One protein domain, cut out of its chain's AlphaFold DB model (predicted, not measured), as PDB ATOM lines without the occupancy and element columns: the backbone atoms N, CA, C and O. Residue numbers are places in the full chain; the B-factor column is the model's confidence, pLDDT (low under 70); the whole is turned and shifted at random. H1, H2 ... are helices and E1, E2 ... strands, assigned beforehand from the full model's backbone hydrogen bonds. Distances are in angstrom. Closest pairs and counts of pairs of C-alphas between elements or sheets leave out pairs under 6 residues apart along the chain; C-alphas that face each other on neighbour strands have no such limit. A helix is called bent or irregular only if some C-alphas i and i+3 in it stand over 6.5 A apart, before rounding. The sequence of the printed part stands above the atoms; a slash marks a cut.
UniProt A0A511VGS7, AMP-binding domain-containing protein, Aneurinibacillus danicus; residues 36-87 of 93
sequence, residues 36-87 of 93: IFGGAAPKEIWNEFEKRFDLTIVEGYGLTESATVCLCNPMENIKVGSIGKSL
ATOM      1  N   ILE A  36     -19.805   0.125  23.578       86.12
ATOM      2  CA  ILE A  36     -20.377  -0.641  22.465       86.12
ATOM      3  C   ILE A  36     -21.166   0.284  21.547       86.12
ATOM      4  O   ILE A  36     -21.791   1.235  22.010       86.12
ATOM      5  N   PHE A  37     -21.141  -0.006  20.249       84.38
ATOM      6  CA  PHE A  37     -21.897   0.732  19.244       84.38
ATOM      7  C   PHE A  37     -22.935  -0.186  18.598       84.38
ATOM      8  O   PHE A  37     -22.610  -1.303  18.189       84.38
ATOM      9  N   GLY A  38     -24.181   0.269  18.512       80.19
ATOM     10  CA  GLY A  38     -25.280  -0.528  17.977       80.19
ATOM     11  C   GLY A  38     -26.485   0.321  17.595       80.19
ATOM     12  O   GLY A  38     -26.430   1.544  17.621       80.19
ATOM     13  N   GLY A  39     -27.584  -0.328  17.231       78.62
ATOM     14  CA  GLY A  39     -28.850   0.340  16.942       78.62
ATOM     15  C   GLY A  39     -30.017  -0.505  17.434       78.62
ATOM     16  O   GLY A  39     -29.932  -1.733  17.409       78.62
ATOM     17  N   ALA A  40     -31.091   0.159  17.860       80.31
ATOM     18  CA  ALA A  40     -32.308  -0.447  18.397       80.31
ATOM     19  C   ALA A  40     -32.082  -1.293  19.667       80.31
ATOM     20  O   ALA A  40     -32.695  -2.348  19.840       80.31
ATOM     21  N   ALA A  41     -31.211  -0.836  20.567       83.88
ATOM     22  CA  ALA A  41     -31.050  -1.465  21.871       83.88
ATOM     23  C   ALA A  41     -32.323  -1.242  22.724       83.88
ATOM     24  O   ALA A  41     -32.791  -0.102  22.840       83.88
ATOM     25  N   PRO A  42     -32.913  -2.295  23.328       84.06
ATOM     26  CA  PRO A  42     -34.145  -2.156  24.102       84.06
ATOM     27  C   PRO A  42     -33.937  -1.273  25.336       84.06
ATOM     28  O   PRO A  42     -33.021  -1.495  26.136       84.06
ATOM     29  N   LYS A  43     -34.805  -0.273  25.508       86.00
ATOM     30  CA  LYS A  43     -34.693   0.721  26.588       86.00
ATOM     31  C   LYS A  43     -34.838   0.085  27.969       86.00
ATOM     32  O   LYS A  43     -34.241   0.556  28.932       86.00
ATOM     33  N   GLU A  44     -35.612  -0.990  28.052       87.56
ATOM     34  CA  GLU A  44     -35.977  -1.685  29.284       87.56
ATOM     35  C   GLU A  44     -34.767  -2.343  29.957       87.56
ATOM     36  O   GLU A  44     -34.744  -2.478  31.178       87.56
ATOM     37  N   ILE A  45     -33.753  -2.734  29.175       84.56
ATOM     38  CA  ILE A  45     -32.544  -3.410  29.675       84.56
ATOM     39  C   ILE A  45     -31.290  -2.532  29.625       84.56
ATOM     40  O   ILE A  45     -30.250  -2.952  30.122       84.56
ATOM     41  N   TRP A  46     -31.370  -1.327  29.051       86.50
ATOM     42  CA  TRP A  46     -30.210  -0.475  28.768       86.50
ATOM     43  C   TRP A  46     -29.372  -0.174  30.011       86.50
ATOM     44  O   TRP A  46     -28.195  -0.521  30.079       86.50
ATOM     45  N   ASN A  47     -30.000   0.433  31.021       88.25
ATOM     46  CA  ASN A  47     -29.310   0.863  32.238       88.25
ATOM     47  C   ASN A  47     -28.726  -0.324  33.010       88.25
ATOM     48  O   ASN A  47     -27.652  -0.220  33.596       88.25
ATOM     49  N   GLU A  48     -29.430  -1.456  33.025       85.56
ATOM     50  CA  GLU A  48     -28.949  -2.662  33.696       85.56
ATOM     51  C   GLU A  48     -27.777  -3.292  32.939       85.56
ATOM     52  O   GLU A  48     -26.837  -3.776  33.565       85.56
ATOM     53  N   PHE A  49     -27.777  -3.223  31.607       85.69
ATOM     54  CA  PHE A  49     -26.672  -3.696  30.780       85.69
ATOM     55  C   PHE A  49     -25.402  -2.862  30.991       85.69
ATOM     56  O   PHE A  49     -24.341  -3.428  31.252       85.69
ATOM     57  N   GLU A  50     -25.505  -1.530  30.944       88.06
ATOM     58  CA  GLU A  50     -24.365  -0.632  31.180       88.06
ATOM     59  C   GLU A  50     -23.730  -0.867  32.555       88.06
ATOM     60  O   GLU A  50     -22.522  -1.070  32.659       88.06
ATOM     61  N   LYS A  51     -24.548  -0.948  33.615       87.19
ATOM     62  CA  LYS A  51     -24.067  -1.223  34.981       87.19
ATOM     63  C   LYS A  51     -23.417  -2.597  35.124       87.19
ATOM     64  O   LYS A  51     -22.487  -2.756  35.922       87.19
ATOM     65  N   ARG A  52     -23.951  -3.603  34.425       83.38
ATOM     66  CA  ARG A  52     -23.506  -4.999  34.511       83.38
ATOM     67  C   ARG A  52     -22.116  -5.174  33.917       83.38
ATOM     68  O   ARG A  52     -21.263  -5.776  34.561       83.38
ATOM     69  N   PHE A  53     -21.890  -4.608  32.736       83.69
ATOM     70  CA  PHE A  53     -20.632  -4.745  32.001       83.69
ATOM     71  C   PHE A  53     -19.666  -3.571  32.189       83.69
ATOM     72  O   PHE A  53     -18.572  -3.611  31.635       83.69
ATOM     73  N   ASP A  54     -20.057  -2.563  32.973       84.25
ATOM     74  CA  ASP A  54     -19.285  -1.340  33.225       84.25
ATOM     75  C   ASP A  54     -18.856  -0.630  31.929       84.25
ATOM     76  O   ASP A  54     -17.707  -0.239  31.729       84.25
ATOM     77  N   LEU A  55     -19.812  -0.496  31.011       87.38
ATOM     78  CA  LEU A  55     -19.606   0.097  29.694       87.38
ATOM     79  C   LEU A  55     -20.730   1.066  29.349       87.38
ATOM     80  O   LEU A  55     -21.773   1.080  29.997       87.38
ATOM     81  N   THR A  56     -20.537   1.846  28.289       87.62
ATOM     82  CA  THR A  56     -21.589   2.717  27.746       87.62
ATOM     83  C   THR A  56     -22.030   2.238  26.371       87.62
ATOM     84  O   THR A  56     -21.204   1.918  25.511       87.62
ATOM     85  N   ILE A  57     -23.339   2.208  26.160       88.25
ATOM     86  CA  ILE A  57     -23.963   1.879  24.886       88.25
ATOM     87  C   ILE A  57     -24.110   3.168  24.086       88.25
ATOM     88  O   ILE A  57     -24.615   4.170  24.579       88.25
ATOM     89  N   VAL A  58     -23.684   3.145  22.830       88.12
ATOM     90  CA  VAL A  58     -23.846   4.256  21.894       88.12
ATOM     91  C   VAL A  58     -24.730   3.784  20.760       88.12
ATOM     92  O   VAL A  58     -24.391   2.840  20.043       88.12
ATOM     93  N   GLU A  59     -25.866   4.453  20.595       87.56
ATOM     94  CA  GLU A  59     -26.740   4.183  19.467       87.56
ATOM     95  C   GLU A  59     -26.433   5.059  18.265       87.56
ATOM     96  O   GLU A  59     -26.240   6.275  18.379       87.56
ATOM     97  N   GLY A  60     -26.472   4.419  17.103       87.81
ATOM     98  CA  GLY A  60     -26.487   5.076  15.818       87.81
ATOM     99  C   GLY A  60     -27.142   4.212  14.751       87.81
ATOM    100  O   GLY A  60     -27.484   3.047  14.954       87.81
ATOM    101  N   TYR A  61     -27.354   4.822  13.598       87.50
ATOM    102  CA  TYR A  61     -27.960   4.189  12.445       87.50
ATOM    103  C   TYR A  61     -27.148   4.499  11.200       87.50
ATOM    104  O   TYR A  61     -26.580   5.580  11.038       87.50
ATOM    105  N   GLY A  62     -27.120   3.541  10.290       84.88
ATOM    106  CA  GLY A  62     -26.560   3.737   8.975       84.88
ATOM    107  C   GLY A  62     -27.049   2.683   8.010       84.88
ATOM    108  O   GLY A  62     -27.588   1.641   8.388       84.88
ATOM    109  N   LEU A  63     -26.853   3.004   6.743       83.00
ATOM    110  CA  LEU A  63     -27.127   2.132   5.619       83.00
ATOM    111  C   LEU A  63     -25.800   1.596   5.085       83.00
ATOM    112  O   LEU A  63     -24.753   2.238   5.231       83.00
ATOM    113  N   THR A  64     -25.840   0.437   4.435       80.38
ATOM    114  CA  THR A  64     -24.675  -0.119   3.733       80.38
ATOM    115  C   THR A  64     -24.135   0.859   2.688       80.38
ATOM    116  O   THR A  64     -22.927   0.989   2.523       80.38
ATOM    117  N   GLU A  65     -25.027   1.629   2.075       82.94
ATOM    118  CA  GLU A  65     -24.773   2.613   1.025       82.94
ATOM    119  C   GLU A  65     -24.255   3.956   1.572       82.94
ATOM    120  O   GLU A  65     -23.827   4.812   0.805       82.94
ATOM    121  N   SER A  66     -24.302   4.175   2.893       72.75
ATOM    122  CA  SER A  66     -23.958   5.450   3.552       72.75
ATOM    123  C   SER A  66     -22.812   5.305   4.557       72.75
ATOM    124  O   SER A  66     -22.859   5.873   5.642       72.75
ATOM    125  N   ALA A  67     -21.785   4.527   4.199       69.50
ATOM    126  CA  ALA A  67     -20.573   4.314   5.000       69.50
ATOM    127  C   ALA A  67     -20.830   3.769   6.421       69.50
ATOM    128  O   ALA A  67     -20.171   4.163   7.381       69.50
ATOM    129  N   THR A  68     -21.777   2.832   6.546       70.69
ATOM    130  CA  THR A  68     -22.056   2.045   7.763       70.69
ATOM    131  C   THR A  68     -22.757   2.810   8.892       70.69
ATOM    132  O   THR A  68     -23.641   2.234   9.521       70.69
ATOM    133  N   VAL A  69     -22.436   4.086   9.128       81.50
ATOM    134  CA  VAL A  69     -23.071   4.945  10.144       81.50
ATOM    135  C   VAL A  69     -23.229   6.360   9.595       81.50
ATOM    136  O   VAL A  69     -22.239   7.022   9.298       81.50
ATOM    137  N   CYS A  70     -24.465   6.850   9.504       85.38
ATOM    138  CA  CYS A  70     -24.766   8.233   9.110       85.38
ATOM    139  C   CYS A  70     -25.406   9.052  10.242       85.38
ATOM    140  O   CYS A  70     -25.346  10.279  10.230       85.38
ATOM    141  N   LEU A  71     -25.976   8.372  11.236       88.56
ATOM    142  CA  LEU A  71     -26.631   8.917  12.419       88.56
ATOM    143  C   LEU A  71     -25.964   8.334  13.666       88.56
ATOM    144  O   LEU A  71     -25.764   7.124  13.737       88.56
ATOM    145  N   CYS A  72     -25.617   9.163  14.644       89.31
ATOM    146  CA  CYS A  72     -25.050   8.702  15.910       89.31
ATOM    147  C   CYS A  72     -25.330   9.706  17.032       89.31
ATOM    148  O   CYS A  72     -25.426  10.916  16.790       89.31
ATOM    149  N   ASN A  73     -25.472   9.229  18.271       90.12
ATOM    150  CA  ASN A  73     -25.464  10.134  19.417       90.12
ATOM    151  C   ASN A  73     -24.055  10.691  19.666       90.12
ATOM    152  O   ASN A  73     -23.080   9.944  19.584       90.12
ATOM    153  N   PRO A  74     -23.928  11.975  20.038       87.75
ATOM    154  CA  PRO A  74     -22.666  12.489  20.558       87.75
ATOM    155  C   PRO A  74     -22.275  11.731  21.835       87.75
ATOM    156  O   PRO A  74     -23.126  11.432  22.677       87.75
ATOM    157  N   MET A  75     -20.985  11.427  21.981       84.50
ATOM    158  CA  MET A  75     -20.461  10.589  23.070       84.50
ATOM    159  C   MET A  75     -20.677  11.218  24.449       84.50
ATOM    160  O   MET A  75     -20.836  10.515  25.443       84.50
ATOM    161  N   GLU A  76     -20.689  12.546  24.500       87.19
ATOM    162  CA  GLU A  76     -20.932  13.358  25.683       87.19
ATOM    163  C   GLU A  76     -22.420  13.495  26.043       87.19
ATOM    164  O   GLU A  76     -22.742  13.932  27.145       87.19
ATOM    165  N   ASN A  77     -23.338  13.144  25.134       89.94
ATOM    166  CA  ASN A  77     -24.777  13.304  25.343       89.94
ATOM    167  C   ASN A  77     -25.577  12.212  24.619       89.94
ATOM    168  O   ASN A  77     -26.265  12.451  23.621       89.94
ATOM    169  N   ILE A  78     -25.461  10.992  25.141       91.19
ATOM    170  CA  ILE A  78     -26.156   9.815  24.624       91.19
ATOM    171  C   ILE A  78     -27.609   9.825  25.095       91.19
ATOM    172  O   ILE A  78     -27.891   9.834  26.294       91.19
ATOM    173  N   LYS A  79     -28.546   9.778  24.143       91.56
ATOM    174  CA  LYS A  79     -29.977   9.667  24.428       91.56
ATOM    175  C   LYS A  79     -30.460   8.239  24.182       91.56
ATOM    176  O   LYS A  79     -30.518   7.791  23.042       91.56
ATOM    177  N   VAL A  80     -30.869   7.561  25.253       90.31
ATOM    178  CA  VAL A  80     -31.350   6.168  25.223       90.31
ATOM    179  C   VAL A  80     -32.540   5.984  24.267       90.31
ATOM    180  O   VAL A  80     -33.564   6.674  24.371       90.31
ATOM    181  N   GLY A  81     -32.409   5.020  23.349       85.69
ATOM    182  CA  GLY A  81     -33.374   4.706  22.293       85.69
ATOM    183  C   GLY A  81     -33.582   5.846  21.301       85.69
ATOM    184  O   GLY A  81     -34.710   6.126  20.885       85.69
ATOM    185  N   SER A  82     -32.495   6.537  20.977       89.56
ATOM    186  CA  SER A  82     -32.387   7.495  19.887       89.56
ATOM    187  C   SER A  82     -31.178   7.111  19.053       89.56
ATOM    188  O   SER A  82     -30.124   6.823  19.596       89.56
ATOM    189  N   ILE A  83     -31.291   7.189  17.730       87.75
ATOM    190  CA  ILE A  83     -30.161   6.984  16.807       87.75
ATOM    191  C   ILE A  83     -29.264   8.230  16.678       87.75
ATOM    192  O   ILE A  83     -28.311   8.232  15.904       87.75
ATOM    193  N   GLY A  84     -29.571   9.293  17.427       90.44
ATOM    194  CA  GLY A  84     -28.797  10.524  17.485       90.44
ATOM    195  C   GLY A  84     -28.995  11.459  16.293       90.44
ATOM    196  O   GLY A  84     -30.100  11.594  15.766       90.44
ATOM    197  N   LYS A  85     -27.930  12.175  15.921       91.19
ATOM    198  CA  LYS A  85     -27.936  13.221  14.888       91.19
ATOM    199  C   LYS A  85     -27.089  12.808  13.692       91.19
ATOM    200  O   LYS A  85     -26.239  11.930  13.803       91.19
ATOM    201  N   SER A  86     -27.322  13.471  12.559       90.88
ATOM    202  CA  SER A  86     -26.519  13.255  11.355       90.88
ATOM    203  C   SER A  86     -25.069  13.607  11.646       90.88
ATOM    204  O   SER A  86     -24.797  14.671  12.209       90.88
ATOM    205  N   LEU A  87     -24.148  12.731  11.253       86.81
ATOM    206  CA  LEU A  87     -22.732  13.068  11.267       86.81
ATOM    207  C   LEU A  87     -22.470  14.226  10.284       86.81
ATOM    208  O   LEU A  87     -23.199  14.357   9.295       86.81
TER     209      LEU A  87
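What this domain is: This is residues 36 to 87 of the 93 residues of the protein "AMP-binding domain-containing protein" of Aneurinibacillus danicus (UniProt A0A511VGS7). Little regular structure: a small ladder of two parallel strands, E1 beside E2, has helix H1 at one end, and a long unnamed stretch, residues 62 to 87, loops beyond the other end and folds back along E2. Named elements, in order E1, H1, E2, hold 20 of 52 printed residues, class mixed. The whole is compact, radius of gyration of the C-alphas 11.2 A, but elongated, spanning 34 by 20 by 16 A.

Where its parts are: E2, residues 56 to 61, is 16.6 A long and ends at C-alpha 61 (-27.960, 4.189, 12.445). E1, residues 36 to 38, begins at C-alpha 36 (-20.377, -0.641, 22.465) and is 6.6 A long. H1, residues 43 to 53, is 16.0 A long and irregular: C-alphas 44 and 47 are 7.7 A apart.

How they stand to each other: E1 and E2 are parallel at 27 degrees, with N 58 and O 36 at 2.8 A. With H1 they form a strand-helix-strand unit, parallel neighbours joined through a helix, its crossover right-handed. The closest C-alphas of H1 and E2, Glu 50 and Thr 56, are 5.5 A apart. In H1, 5 of 7 O i to N i+4 pairs are within hydrogen-bond range. Residues 71 to 72 pair antiparallel with 60 to 61 of E2 and with 85 to 86.

The domain as a whole: The farthest C-alphas, Arg 52 and Glu 65, are 34.4 A apart. The printed part has no cut; both links are tight. Residue 67 has pLDDT under 70.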